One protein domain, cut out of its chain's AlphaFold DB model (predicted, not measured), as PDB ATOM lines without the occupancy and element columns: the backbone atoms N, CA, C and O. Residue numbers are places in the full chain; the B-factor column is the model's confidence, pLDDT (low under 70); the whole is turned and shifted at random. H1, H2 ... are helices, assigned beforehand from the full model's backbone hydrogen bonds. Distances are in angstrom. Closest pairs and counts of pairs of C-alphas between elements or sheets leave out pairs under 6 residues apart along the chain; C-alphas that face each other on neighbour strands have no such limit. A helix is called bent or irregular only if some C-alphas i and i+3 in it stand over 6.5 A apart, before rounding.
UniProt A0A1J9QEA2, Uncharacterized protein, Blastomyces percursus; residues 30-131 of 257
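This is residues 30 to 131 of the 257 residues of an uncharacterized protein of Blastomyces percursus (UniProt A0A1J9QEA2). Two long helices, H3 and H6, run opposite ways and cross at a slant to make the core, with four shorter helices around them. H1 packs on residues 64 to 71 of H3, H5 crosses H6, H4 packs on residues 115 to 118 of H6, and H2 lies near both long helices without touching either. The printed part has 102 residues, with six named helices in the order H1 to H6 and no named strand, and its class is all helix. It is compact, with a radius of gyration of the C-alphas of 13.5 A and spans of 35 by 28 by 21 A.

Find C-alpha 30 at (-28.899, 17.643, 8.945); there H1 begins, and it runs to residue 38. Next comes H2, residues 42 to 54, 19.8 A long; it is neither bent nor irregular, but only just: C-alphas 47 and 50 are 6.4 A apart. From C-alpha 60 at (-19.165, 14.050, 8.510), follow H3, the longest helix, through 28.1 A to residue 79. H4 is residues 87 to 92 and H5 is residues 99 to 107. H6, residues 115 to 130, runs 23.5 A to C-alpha 130 at (-11.562, 4.952, 10.413).

Begin with H6, the hub, which touches H3, H4 and H5. The closest C-alphas of H3 and H6, Gln 66 and Gln 123, are 6.5 A apart, at a steep tilt of 41 degrees, opposite ways. H5 touches residues 122 to 126 of H6 at a steep tilt of 62 degrees; look at C-alphas 101 and 125, the closest, 6.2 A apart. H4 touches residues 115 to 118 of H6, closest at C-alphas 87 and 115, 5.4 A, at a shallow tilt of 33 degrees, only just short of steep. On H3, residues 64 to 71 touch H1, closest at C-alphas 71 and 36, 7.4 A, at 36 degrees, only just a steep tilt. H2 is near H3 and near H6, while H1 and H6 are apart. The helix packing is mostly crossed, the lines of touching helices standing mostly at steep tilts. In H1, H3, H4 and H5 every O i to N i+4 pair is within hydrogen-bond range; in H2 it is 7 of 9 and in H6 10 of 12.

The two C-alphas farthest apart, those of Asp 31 and Leu 109, are 39.6 A from each other. The printed part has no cut and no long link. Residues 53 to 58, of which 53 and 54 belong to H2, stand free. The mean pLDDT of the printed part is 75.5; look for values under 70 at 26 residues, among them 46 to 60 and 128 to 131.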
ATOM      1  N   ARG A  30     -28.934  16.736   7.791       63.72
ATOM      2  CA  ARG A  30     -28.899  17.643   8.945       63.72
ATOM      3  C   ARG A  30     -30.086  17.444   9.886       63.72
ATOM      4  O   ARG A  30     -29.890  17.457  11.095       63.72
ATOM      5  N   ASP A  31     -31.278  17.195   9.358       69.69
ATOM      6  CA  ASP A  31     -32.475  16.959  10.172       69.69
ATOM      7  C   ASP A  31     -32.377  15.629  10.931       69.69
ATOM      8  O   ASP A  31     -32.730  15.553  12.105       69.69
ATOM      9  N   TYR A  32     -31.808  14.593  10.305       69.81
ATOM     10  CA  TYR A  32     -31.506  13.330  10.989       69.81
ATOM     11  C   TYR A  32     -30.473  13.497  12.104       69.81
ATOM     12  O   TYR A  32     -30.619  12.895  13.168       69.81
ATOM     13  N   LEU A  33     -29.446  14.320  11.880       66.50
ATOM     14  CA  LEU A  33     -28.457  14.648  12.904       66.50
ATOM     15  C   LEU A  33     -29.091  15.371  14.087       66.50
ATOM     16  O   LEU A  33     -28.822  14.997  15.221       66.50
ATOM     17  N   LEU A  34     -29.966  16.347  13.837       75.19
ATOM     18  CA  LEU A  34     -30.692  17.044  14.897       75.19
ATOM     19  C   LEU A  34     -31.610  16.093  15.669       75.19
ATOM     20  O   LEU A  34     -31.636  16.147  16.892       75.19
ATOM     21  N   LEU A  35     -32.304  15.176  14.993       73.25
ATOM     22  CA  LEU A  35     -33.152  14.182  15.658       73.25
ATOM     23  C   LEU A  35     -32.349  13.199  16.513       73.25
ATOM     24  O   LEU A  35     -32.782  12.854  17.609       73.25
ATOM     25  N   LEU A  36     -31.190  12.739  16.037       70.38
ATOM     26  CA  LEU A  36     -30.308  11.886  16.836       70.38
ATOM     27  C   LEU A  36     -29.724  12.665  18.015       70.38
ATOM     28  O   LEU A  36     -29.749  12.169  19.133       70.38
ATOM     29  N   TYR A  37     -29.270  13.893  17.775       71.38
ATOM     30  CA  TYR A  37     -28.663  14.754  18.779       71.38
ATOM     31  C   TYR A  37     -29.641  15.131  19.899       71.38
ATOM     32  O   TYR A  37     -29.303  15.010  21.069       71.38
ATOM     33  N   LEU A  38     -30.876  15.509  19.558       75.75
ATOM     34  CA  LEU A  38     -31.914  15.885  20.525       75.75
ATOM     35  C   LEU A  38     -32.399  14.714  21.392       75.75
ATOM     36  O   LEU A  38     -32.985  14.951  22.443       75.75
ATOM     37  N   ASN A  39     -32.164  13.471  20.963       73.06
ATOM     38  CA  ASN A  39     -32.493  12.272  21.736       73.06
ATOM     39  C   ASN A  39     -31.337  11.779  22.625       73.06
ATOM     40  O   ASN A  39     -31.532  10.818  23.366       73.06
ATOM     41  N   LEU A  40     -30.152  12.393  22.549       71.44
ATOM     42  CA  LEU A  40     -29.016  12.054  23.411       71.44
ATOM     43  C   LEU A  40     -29.146  12.719  24.781       71.44
ATOM     44  O   LEU A  40     -29.743  13.791  24.904       71.44
ATOM     45  N   ASP A  41     -28.524  12.116  25.792       72.50
ATOM     46  CA  ASP A  41     -28.397  12.727  27.114       72.50
ATOM     47  C   ASP A  41     -27.644  14.073  27.030       72.50
ATOM     48  O   ASP A  41     -26.738  14.267  26.212       72.50
ATOM     49  N   SER A  42     -28.013  15.019  27.894       70.06
ATOM     50  CA  SER A  42     -27.423  16.361  27.968       70.06
ATOM     51  C   SER A  42     -25.903  16.344  28.186       70.06
ATOM     52  O   SER A  42     -25.191  17.199  27.658       70.06
ATOM     53  N   SER A  43     -25.400  15.333  28.898       66.75
ATOM     54  CA  SER A  43     -23.965  15.100  29.102       66.75
ATOM     55  C   SER A  43     -23.245  14.734  27.798       66.75
ATOM     56  O   SER A  43     -22.168  15.250  27.499       66.75
ATOM     57  N   VAL A  44     -23.865  13.897  26.964       68.56
ATOM     58  CA  VAL A  44     -23.316  13.475  25.669       68.56
ATOM     59  C   VAL A  44     -23.385  14.605  24.649       68.56
ATOM     60  O   VAL A  44     -22.418  14.839  23.922       68.56
ATOM     61  N   GLN A  45     -24.488  15.352  24.637       73.69
ATOM     62  CA  GLN A  45     -24.642  16.560  23.827       73.69
ATOM     63  C   GLN A  45     -23.497  17.560  24.083       73.69
ATOM     64  O   GLN A  45     -22.852  18.032  23.142       73.69
ATOM     65  N   ALA A  46     -23.171  17.805  25.356       68.75
ATOM     66  CA  ALA A  46     -22.097  18.709  25.766       68.75
ATOM     67  C   ALA A  46     -20.682  18.221  25.401       68.75
ATOM     68  O   ALA A  46     -19.776  19.042  25.284       68.75
ATOM     69  N   MET A  47     -20.468  16.917  25.189       67.00
ATOM     70  CA  MET A  47     -19.169  16.379  24.749       67.00
ATOM     71  C   MET A  47     -18.951  16.478  23.236       67.00
ATOM     72  O   MET A  47     -17.813  16.555  22.776       67.00
ATOM     73  N   VAL A  48     -20.029  16.470  22.455       64.50
ATOM     74  CA  VAL A  48     -19.969  16.471  20.986       64.50
ATOM     75  C   VAL A  48     -19.779  17.888  20.436       64.50
ATOM     76  O   VAL A  48     -19.073  18.074  19.444       64.50
ATOM     77  N   LEU A  49     -20.379  18.893  21.083       66.44
ATOM     78  CA  LEU A  49     -20.347  20.288  20.626       66.44
ATOM     79  C   LEU A  49     -18.941  20.920  20.581       66.44
ATOM     80  O   LEU A  49     -18.609  21.482  19.539       66.44
ATOM     81  N   PRO A  50     -18.086  20.810  21.621       65.12
ATOM     82  CA  PRO A  50     -16.766  21.448  21.615       65.12
ATOM     83  C   PRO A  50     -15.849  20.881  20.531       65.12
ATOM     84  O   PRO A  50     -15.066  21.598  19.919       65.12
ATOM     85  N   GLN A  51     -15.982  19.585  20.245       55.69
ATOM     86  CA  GLN A  51     -15.186  18.942  19.208       55.69
ATOM     87  C   GLN A  51     -15.603  19.407  17.811       55.69
ATOM     88  O   GLN A  51     -14.744  19.670  16.974       55.69
ATOM     89  N   ALA A  52     -16.903  19.590  17.564       55.41
ATOM     90  CA  ALA A  52     -17.395  20.083  16.279       55.41
ATOM     91  C   ALA A  52     -16.849  21.480  15.915       55.41
ATOM     92  O   ALA A  52     -16.717  21.784  14.730       55.41
ATOM     93  N   GLU A  53     -16.506  22.304  16.911       59.56
ATOM     94  CA  GLU A  53     -16.007  23.670  16.723       59.56
ATOM     95  C   GLU A  53     -14.486  23.738  16.469       59.56
ATOM     96  O   GLU A  53     -14.028  24.595  15.715       59.56
ATOM     97  N   GLU A  54     -13.693  22.815  17.028       54.53
ATOM     98  CA  GLU A  54     -12.225  22.938  17.067       54.53
ATOM     99  C   GLU A  54     -11.490  22.343  15.845       54.53
ATOM    100  O   GLU A  54     -10.417  22.823  15.473       54.53
ATOM    101  N   ALA A  55     -12.053  21.342  15.153       49.50
ATOM    102  CA  ALA A  55     -11.418  20.764  13.961       49.50
ATOM    103  C   ALA A  55     -12.093  21.250  12.668       49.50
ATOM    104  O   ALA A  55     -13.118  20.736  12.236       49.50
ATOM    105  N   GLY A  56     -11.488  22.214  11.975       54.88
ATOM    106  CA  GLY A  56     -11.985  22.753  10.696       54.88
ATOM    107  C   GLY A  56     -12.068  21.759   9.516       54.88
ATOM    108  O   GLY A  56     -12.227  22.187   8.378       54.88
ATOM    109  N   THR A  57     -11.941  20.448   9.751       53.50
ATOM    110  CA  THR A  57     -12.029  19.366   8.753       53.50
ATOM    111  C   THR A  57     -12.581  18.083   9.387       53.50
ATOM    112  O   THR A  57     -11.873  17.095   9.560       53.50
ATOM    113  N   TRP A  58     -13.864  18.068   9.747       61.31
ATOM    114  CA  TRP A  58     -14.517  16.818  10.146       61.31
ATOM    115  C   TRP A  58     -15.032  16.054   8.922       61.31
ATOM    116  O   TRP A  58     -15.827  16.578   8.138       61.31
ATOM    117  N   ASP A  59     -14.632  14.788   8.783       66.69
ATOM    118  CA  ASP A  59     -15.376  13.843   7.951       66.69
ATOM    119  C   ASP A  59     -16.731  13.605   8.624       66.69
ATOM    120  O   ASP A  59     -16.826  12.937   9.658       66.69
ATOM    121  N   TYR A  60     -17.784  14.187   8.048       69.00
ATOM    122  CA  TYR A  60     -19.165  14.050   8.510       69.00
ATOM    123  C   TYR A  60     -19.556  12.590   8.768       69.00
ATOM    124  O   TYR A  60     -20.332  12.322   9.685       69.00
ATOM    125  N   ASN A  61     -19.006  11.645   7.999       71.69
ATOM    126  CA  ASN A  61     -19.281  10.222   8.177       71.69
ATOM    127  C   ASN A  61     -18.711   9.692   9.496       71.69
ATOM    128  O   ASN A  61     -19.364   8.897  10.164       71.69
ATOM    129  N   SER A  62     -17.545  10.183   9.920       70.94
ATOM    130  CA  SER A  62     -16.937   9.801  11.196       70.94
ATOM    131  C   SER A  62     -17.747  10.316  12.387       70.94
ATOM    132  O   SER A  62     -17.940   9.578  13.351       70.94
ATOM    133  N   ILE A  63     -18.264  11.549  12.323       72.25
ATOM    134  CA  ILE A  63     -19.149  12.095  13.372       72.25
ATOM    135  C   ILE A  63     -20.459  11.309  13.420       72.25
ATOM    136  O   ILE A  63     -20.932  10.948  14.497       72.25
ATOM    137  N   LEU A  64     -21.044  11.022  12.256       74.56
ATOM    138  CA  LEU A  64     -22.282  10.253  12.150       74.56
ATOM    139  C   LEU A  64     -22.133   8.851  12.737       74.56
ATOM    140  O   LEU A  64     -22.978   8.435  13.528       74.56
ATOM    141  N   ASP A  65     -21.062   8.141  12.387       75.75
ATOM    142  CA  ASP A  65     -20.795   6.806  12.919       75.75
ATOM    143  C   ASP A  65     -20.569   6.838  14.428       75.75
ATOM    144  O   ASP A  65     -21.063   5.965  15.147       75.75
ATOM    145  N   GLN A  66     -19.901   7.874  14.929       78.06
ATOM    146  CA  GLN A  66     -19.671   8.045  16.354       78.06
ATOM    147  C   GLN A  66     -20.969   8.332  17.125       78.06
ATOM    148  O   GLN A  66     -21.263   7.654  18.110       78.06
ATOM    149  N   LEU A  67     -21.774   9.296  16.671       79.75
ATOM    150  CA  LEU A  67     -23.066   9.614  17.284       79.75
ATOM    151  C   LEU A  67     -24.007   8.418  17.237       79.75
ATOM    152  O   LEU A  67     -24.678   8.105  18.218       79.75
ATOM    153  N   ARG A  68     -24.012   7.697  16.114       81.06
ATOM    154  CA  ARG A  68     -24.797   6.478  15.950       81.06
ATOM    155  C   ARG A  68     -24.350   5.378  16.906       81.06
ATOM    156  O   ARG A  68     -25.200   4.664  17.433       81.06
ATOM    157  N   LEU A  69     -23.045   5.219  17.122       82.06
ATOM    158  CA  LEU A  69     -22.503   4.244  18.062       82.06
ATOM    159  C   LEU A  69     -22.931   4.568  19.499       82.06
ATOM    160  O   LEU A  69     -23.436   3.679  20.184       82.06
ATOM    161  N   ILE A  70     -22.760   5.821  19.930       83.69
ATOM    162  CA  ILE A  70     -23.112   6.256  21.287       83.69
ATOM    163  C   ILE A  70     -24.624   6.136  21.501       83.69
ATOM    164  O   ILE A  70     -25.049   5.466  22.437       83.69
ATOM    165  N   ALA A  71     -25.439   6.650  20.576       83.19
ATOM    166  CA  ALA A  71     -26.896   6.549  20.658       83.19
ATOM    167  C   ALA A  71     -27.379   5.091  20.710       83.19
ATOM    168  O   ALA A  71     -28.297   4.749  21.454       83.19
ATOM    169  N   LYS A  72     -26.753   4.197  19.932       82.00
ATOM    170  CA  LYS A  72     -27.074   2.767  19.971       82.00
ATOM    171  C   LYS A  72     -26.730   2.158  21.327       82.00
ATOM    172  O   LYS A  72     -27.509   1.361  21.838       82.00
ATOM    173  N   PHE A  73     -25.579   2.506  21.887       83.88
ATOM    174  CA  PHE A  73     -25.161   2.015  23.192       83.88
ATOM    175  C   PHE A  73     -26.096   2.499  24.310       83.88
ATOM    176  O   PHE A  73     -26.589   1.676  25.079       83.88
ATOM    177  N   GLU A  74     -26.435   3.791  24.334       83.62
ATOM    178  CA  GLU A  74     -27.383   4.356  25.303       83.62
ATOM    179  C   GLU A  74     -28.772   3.735  25.189       83.62
ATOM    180  O   GLU A  74     -29.395   3.406  26.195       83.62
ATOM    181  N   ARG A  75     -29.244   3.484  23.965       82.62
ATOM    182  CA  ARG A  75     -30.510   2.783  23.753       82.62
ATOM    183  C   ARG A  75     -30.498   1.377  24.349       82.62
ATOM    184  O   ARG A  75     -31.474   0.979  24.975       82.62
ATOM    185  N   VAL A  76     -29.413   0.624  24.166       84.19
ATOM    186  CA  VAL A  76     -29.294  -0.731  24.730       84.19
ATOM    187  C   VAL A  76     -29.219  -0.678  26.259       84.19
ATOM    188  O   VAL A  76     -29.825  -1.519  26.922       84.19
ATOM    189  N   LEU A  77     -28.542   0.323  26.832       84.50
ATOM    190  CA  LEU A  77     -28.566   0.565  28.278       84.50
ATOM    191  C   LEU A  77     -29.987   0.861  28.774       84.50
ATOM    192  O   LEU A  77     -30.423   0.286  29.773       84.50
ATOM    193  N   TYR A  78     -30.733   1.694  28.052       84.00
ATOM    194  CA  TYR A  78     -32.116   2.012  28.387       84.00
ATOM    195  C   TYR A  78     -33.026   0.775  28.317       84.00
ATOM    196  O   TYR A  78     -33.785   0.506  29.248       84.00
ATOM    197  N   GLU A  79     -32.915  -0.031  27.255       85.88
ATOM    198  CA  GLU A  79     -33.669  -1.283  27.090       85.88
ATOM    199  C   GLU A  79     -33.345  -2.299  28.201       85.88
ATOM    200  O   GLU A  79     -34.242  -2.984  28.698       85.88
ATOM    201  N   ALA A  80     -32.092  -2.339  28.661       84.56
ATOM    202  CA  ALA A  80     -31.660  -3.156  29.795       84.56
ATOM    203  C   ALA A  80     -32.086  -2.595  31.168       84.56
ATOM    204  O   ALA A  80     -31.775  -3.203  32.193       84.56
ATOM    205  N   ARG A  81     -32.777  -1.442  31.207       84.88
ATOM    206  CA  ARG A  81     -33.081  -0.675  32.431       84.88
ATOM    207  C   ARG A  81     -31.825  -0.406  33.269       84.88
ATOM    208  O   ARG A  81     -31.863  -0.406  34.497       84.88
ATOM    209  N   ALA A  82     -30.707  -0.183  32.585       84.12
ATOM    210  CA  ALA A  82     -29.391   0.014  33.178       84.12
ATOM    211  C   ALA A  82     -29.092   1.480  33.534       84.12
ATOM    212  O   ALA A  82     -27.964   1.811  33.898       84.12
ATOM    213  N   GLN A  83     -30.086   2.369  33.446       81.50
ATOM    214  CA  GLN A  83     -29.908   3.801  33.694       81.50
ATOM    215  C   GLN A  83     -29.433   4.090  35.125       81.50
ATOM    216  O   GLN A  83     -28.573   4.946  35.320       81.50
ATOM    217  N   ASP A  84     -29.908   3.310  36.097       86.25
ATOM    218  CA  ASP A  84     -29.578   3.469  37.521       86.25
ATOM    219  C   ASP A  84     -28.392   2.600  37.964       86.25
ATOM    220  O   ASP A  84     -28.073   2.508  39.150       86.25
ATOM    221  N   TRP A  85     -27.734   1.913  37.027       86.00
ATOM    222  CA  TRP A  85     -26.577   1.094  37.362       86.00
ATOM    223  C   TRP A  85     -25.405   1.967  37.803       86.00
ATOM    224  O   TRP A  85     -25.186   3.059  37.273       86.00
ATOM    225  N   LEU A  86     -24.611   1.444  38.740       86.75
ATOM    226  CA  LEU A  86     -23.331   2.050  39.080       86.75
ATOM    227  C   LEU A  86     -22.439   2.118  37.837       86.75
ATOM    228  O   LEU A  86     -22.460   1.214  36.996       86.75
ATOM    229  N   ASP A  87     -21.612   3.158  37.763       84.19
ATOM    230  CA  ASP A  87     -20.674   3.379  36.661       84.19
ATOM    231  C   ASP A  87     -19.806   2.150  36.388       84.19
ATOM    232  O   ASP A  87     -19.649   1.753  35.240       84.19
ATOM    233  N   THR A  88     -19.332   1.460  37.426       82.94
ATOM    234  CA  THR A  88     -18.565   0.212  37.280       82.94
ATOM    235  C   THR A  88     -19.328  -0.855  36.494       82.94
ATOM    236  O   THR A  88     -18.761  -1.510  35.616       82.94
ATOM    237  N   THR A  89     -20.626  -0.998  36.752       84.69
ATOM    238  CA  THR A  89     -21.496  -1.943  36.050       84.69
ATOM    239  C   THR A  89     -21.784  -1.467  34.625       84.69
ATOM    240  O   THR A  89     -21.671  -2.267  33.695       84.69
ATOM    241  N   LYS A  90     -22.061  -0.171  34.413       83.38
ATOM    242  CA  LYS A  90     -22.264   0.421  33.073       83.38
ATOM    243  C   LYS A  90     -21.027   0.304  32.184       83.38
ATOM    244  O   LYS A  90     -21.138  -0.011  31.007       83.38
ATOM    245  N   ILE A  91     -19.842   0.495  32.750       82.38
ATOM    246  CA  ILE A  91     -18.556   0.398  32.048       82.38
ATOM    247  C   ILE A  91     -18.228  -1.066  31.716       82.38
ATOM    248  O   ILE A  91     -17.676  -1.372  30.658       82.38
ATOM    249  N   SER A  92     -18.607  -2.002  32.593       81.94
ATOM    250  CA  SER A  92     -18.493  -3.439  32.318       81.94
ATOM    251  C   SER A  92     -19.496  -3.932  31.266       81.94
ATOM    252  O   SER A  92     -19.296  -4.992  30.661       81.94
ATOM    253  N   PHE A  93     -20.557  -3.162  31.018       82.06
ATOM    254  CA  PHE A  93     -21.585  -3.492  30.051       82.06
ATOM    255  C   PHE A  93     -21.050  -3.302  28.635       82.06
ATOM    256  O   PHE A  93     -21.003  -2.217  28.067       82.06
ATOM    257  N   ARG A  94     -20.617  -4.414  28.049       77.62
ATOM    258  CA  ARG A  94     -20.081  -4.437  26.685       77.62
ATOM    259  C   ARG A  94     -21.179  -4.620  25.637       77.62
ATOM    260  O   ARG A  94     -20.907  -4.472  24.449       77.62
ATOM    261  N   GLN A  95     -22.400  -4.970  26.035       72.12
ATOM    262  CA  GLN A  95     -23.483  -5.205  25.084       72.12
ATOM    263  C   GLN A  95     -23.902  -3.874  24.442       72.12
ATOM    264  O   GLN A  95     -24.074  -2.871  25.117       72.12
ATOM    265  N   GLY A  96     -23.983  -3.840  23.112       71.44
ATOM    266  CA  GLY A  96     -24.252  -2.616  22.343       71.44
ATOM    267  C   GLY A  96     -23.021  -1.982  21.682       71.44
ATOM    268  O   GLY A  96     -23.176  -1.311  20.662       71.44
ATOM    269  N   LEU A  97     -21.804  -2.270  22.160       82.31
ATOM    270  CA  LEU A  97     -20.566  -1.829  21.505       82.31
ATOM    271  C   LEU A  97     -20.165  -2.751  20.347       82.31
ATOM    272  O   LEU A  97     -20.384  -3.968  20.374       82.31
ATOM    273  N   SER A  98     -19.521  -2.182  19.323       81.19
ATOM    274  CA  SER A  98     -18.981  -2.968  18.210       81.19
ATOM    275  C   SER A  98     -17.897  -3.933  18.702       81.19
ATOM    276  O   SER A  98     -17.183  -3.673  19.672       81.19
ATOM    277  N   TYR A  99     -17.768  -5.087  18.045       79.94
ATOM    278  CA  TYR A  99     -16.780  -6.100  18.427       79.94
ATOM    279  C   TYR A  99     -15.343  -5.554  18.442       79.94
ATOM    280  O   TYR A  99     -14.588  -5.853  19.364       79.94
ATOM    281  N   SER A 100     -14.983  -4.705  17.476       80.69
ATOM    282  CA  SER A 100     -13.661  -4.073  17.406       80.69
ATOM    283  C   SER A 100     -13.367  -3.206  18.632       80.69
ATOM    284  O   SER A 100     -12.289  -3.316  19.216       80.69
ATOM    285  N   ILE A 101     -14.337  -2.398  19.065       83.38
ATOM    286  CA  ILE A 101     -14.204  -1.540  20.246       83.38
ATOM    287  C   ILE A 101     -14.169  -2.388  21.516       83.38
ATOM    288  O   ILE A 101     -13.305  -2.174  22.360       83.38
ATOM    289  N   ARG A 102     -15.024  -3.413  21.627       84.69
ATOM    290  CA  ARG A 102     -14.995  -4.356  22.759       84.69
ATOM    291  C   ARG A 102     -13.645  -5.046  22.901       84.69
ATOM    292  O   ARG A 102     -13.147  -5.139  24.018       84.69
ATOM    293  N   ASN A 103     -13.066  -5.504  21.790       83.62
ATOM    294  CA  ASN A 103     -11.769  -6.175  21.779       83.62
ATOM    295  C   ASN A 103     -10.638  -5.226  22.211       83.62
ATOM    296  O   ASN A 103      -9.790  -5.588  23.023       83.62
ATOM    297  N   ARG A 104     -10.659  -3.976  21.735       82.25
ATOM    298  CA  ARG A 104      -9.692  -2.952  22.161       82.25
ATOM    299  C   ARG A 104      -9.863  -2.578  23.638       82.25
ATOM    300  O   ARG A 104      -8.877  -2.509  24.361       82.25
ATOM    301  N   LEU A 105     -11.099  -2.450  24.121       83.44
ATOM    302  CA  LEU A 105     -11.402  -2.212  25.537       83.44
ATOM    303  C   LEU A 105     -11.001  -3.377  26.448       83.44
ATOM    304  O   LEU A 105     -10.720  -3.163  27.619       83.44
ATOM    305  N   SER A 106     -11.013  -4.631  25.974       80.31
ATOM    306  CA  SER A 106     -10.493  -5.761  26.770       80.31
ATOM    307  C   SER A 106      -8.970  -5.771  26.865       80.31
ATOM    308  O   SER A 106      -8.436  -6.377  27.784       80.31
ATOM    309  N   GLN A 107      -8.282  -5.111  25.933       80.88
ATOM    310  CA  GLN A 107      -6.821  -5.010  25.924       80.88
ATOM    311  C   GLN A 107      -6.311  -3.810  26.734       80.88
ATOM    312  O   GLN A 107      -5.130  -3.749  27.065       80.88
ATOM    313  N   GLN A 108      -7.181  -2.854  27.075       75.62
ATOM    314  CA  GLN A 108      -6.819  -1.735  27.939       75.62
ATOM    315  C   GLN A 108      -6.769  -2.181  29.405       75.62
ATOM    316  O   GLN A 108      -7.783  -2.551  29.990       75.62
ATOM    317  N   LEU A 109      -5.576  -2.109  30.005       66.44
ATOM    318  CA  LEU A 109      -5.345  -2.462  31.412       66.44
ATOM    319  C   LEU A 109      -5.954  -1.443  32.396       66.44
ATOM    320  O   LEU A 109      -6.210  -1.772  33.550       66.44
ATOM    321  N   ASN A 110      -6.196  -0.211  31.935       77.62
ATOM    322  CA  ASN A 110      -6.773   0.875  32.723       77.62
ATOM    323  C   ASN A 110      -8.156   1.217  32.175       77.62
ATOM    324  O   ASN A 110      -8.283   1.994  31.228       77.62
ATOM    325  N   LEU A 111      -9.187   0.616  32.764       78.19
ATOM    326  CA  LEU A 111     -10.564   0.967  32.450       78.19
ATOM    327  C   LEU A 111     -10.923   2.262  33.198       78.19
ATOM    328  O   LEU A 111     -10.661   2.343  34.406       78.19
ATOM    329  N   PRO A 112     -11.495   3.273  32.522       84.06
ATOM    330  CA  PRO A 112     -11.977   4.475  33.190       84.06
ATOM    331  C   PRO A 112     -12.927   4.125  34.339       84.06
ATOM    332  O   PRO A 112     -13.655   3.135  34.270       84.06
ATOM    333  N   ARG A 113     -12.890   4.910  35.422       81.81
ATOM    334  CA  ARG A 113     -13.751   4.694  36.602       81.81
ATOM    335  C   ARG A 113     -15.100   5.396  36.492       81.81
ATOM    336  O   ARG A 113     -16.026   5.025  37.205       81.81
ATOM    337  N   THR A 114     -15.180   6.398  35.627       86.06
ATOM    338  CA  THR A 114     -16.353   7.231  35.373       86.06
ATOM    339  C   THR A 114     -16.942   6.871  34.015       86.06
ATOM    340  O   THR A 114     -16.222   6.560  33.057       86.06
ATOM    341  N   TYR A 115     -18.268   6.909  33.923       82.44
ATOM    342  CA  TYR A 115     -18.976   6.606  32.681       82.44
ATOM    343  C   TYR A 115     -18.628   7.591  31.547       82.44
ATOM    344  O   TYR A 115     -18.456   7.188  30.397       82.44
ATOM    345  N   GLU A 116     -18.439   8.870  31.868       82.31
ATOM    346  CA  GLU A 116     -18.101   9.902  30.879       82.31
ATOM    347  C   GLU A 116     -16.731   9.676  30.230       82.31
ATOM    348  O   GLU A 116     -16.588   9.773  29.010       82.31
ATOM    349  N   ASP A 117     -15.715   9.315  31.018       83.44
ATOM    350  CA  ASP A 117     -14.384   9.044  30.473       83.44
ATOM    351  C   ASP A 117     -14.364   7.738  29.675       83.44
ATOM    352  O   ASP A 117     -13.655   7.628  28.672       83.44
ATOM    353  N   PHE A 118     -15.199   6.769  30.053       85.81
ATOM    354  CA  PHE A 118     -15.427   5.580  29.241       85.81
ATOM    355  C   PHE A 118     -15.987   5.926  27.856       85.81
ATOM    356  O   PHE A 118     -15.476   5.415  26.858       85.81
ATOM    357  N   LEU A 119     -16.968   6.830  27.765       83.62
ATOM    358  CA  LEU A 119     -17.506   7.276  26.477       83.62
ATOM    359  C   LEU A 119     -16.445   7.973  25.614       83.62
ATOM    360  O   LEU A 119     -16.368   7.687  24.417       83.62
ATOM    361  N   LYS A 120     -15.567   8.798  26.205       82.94
ATOM    362  CA  LYS A 120     -14.437   9.424  25.487       82.94
ATOM    363  C   LYS A 120     -13.463   8.387  24.929       82.94
ATOM    364  O   LYS A 120     -13.008   8.509  23.794       82.94
ATOM    365  N   VAL A 121     -13.162   7.340  25.695       83.75
ATOM    366  CA  VAL A 121     -12.282   6.255  25.238       83.75
ATOM    367  C   VAL A 121     -12.947   5.443  24.128       83.75
ATOM    368  O   VAL A 121     -12.326   5.190  23.098       83.75
ATOM    369  N   VAL A 122     -14.221   5.073  24.284       84.69
ATOM    370  CA  VAL A 122     -15.012   4.402  23.235       84.69
ATOM    371  C   VAL A 122     -14.997   5.218  21.945       84.69
ATOM    372  O   VAL A 122     -14.757   4.675  20.863       84.69
ATOM    373  N   GLN A 123     -15.188   6.528  22.075       81.12
ATOM    374  CA  GLN A 123     -15.117   7.476  20.980       81.12
ATOM    375  C   GLN A 123     -13.736   7.463  20.308       81.12
ATOM    376  O   GLN A 123     -13.658   7.233  19.102       81.12
ATOM    377  N   GLN A 124     -12.646   7.632  21.058       80.69
ATOM    378  CA  GLN A 124     -11.284   7.618  20.509       80.69
ATOM    379  C   GLN A 124     -10.963   6.302  19.789       80.69
ATOM    380  O   GLN A 124     -10.377   6.294  18.705       80.69
ATOM    381  N   LEU A 125     -11.392   5.169  20.349       82.12
ATOM    382  CA  LEU A 125     -11.192   3.854  19.739       82.12
ATOM    383  C   LEU A 125     -11.983   3.687  18.432       82.12
ATOM    384  O   LEU A 125     -11.519   2.976  17.529       82.12
ATOM    385  N   SER A 126     -13.146   4.335  18.319       77.25
ATOM    386  CA  SER A 126     -13.953   4.363  17.096       77.25
ATOM    387  C   SER A 126     -13.297   5.211  15.999       77.25
ATOM    388  O   SER A 126     -13.133   4.722  14.881       77.25
ATOM    389  N   SER A 127     -12.777   6.396  16.339       72.50
ATOM    390  CA  SER A 127     -12.068   7.289  15.408       72.50
ATOM    391  C   SER A 127     -10.728   6.708  14.932       72.50
ATOM    392  O   SER A 127     -10.332   6.868  13.777       72.50
ATOM    393  N   ASN A 128     -10.052   5.926  15.779       65.62
ATOM    394  CA  ASN A 128      -8.849   5.176  15.395       65.62
ATOM    395  C   ASN A 128      -9.142   3.951  14.512       65.62
ATOM    396  O   ASN A 128      -8.226   3.229  14.120       65.62
ATOM    397  N   SER A 129     -10.411   3.626  14.264       57.47
ATOM    398  CA  SER A 129     -10.787   2.541  13.350       57.47
ATOM    399  C   SER A 129     -10.933   3.051  11.910       57.47
ATOM    400  O   SER A 129     -10.601   2.324  10.972       57.47
ATOM    401  N   THR A 130     -11.347   4.310  11.724       52.38
ATOM    402  CA  THR A 130     -11.562   4.952  10.413       52.38
ATOM    403  C   THR A 130     -10.296   5.583   9.822       52.38
ATOM    404  O   THR A 130     -10.153   5.645   8.603       52.38
ATOM    405  N   SER A 131      -9.314   5.932  10.656       50.03
ATOM    406  CA  SER A 131      -7.997   6.462  10.247       50.03
ATOM    407  C   SER A 131      -7.063   5.429   9.585       50.03
ATOM    408  O   SER A 131      -5.940   5.748   9.205       50.03
TER     409      SER A 131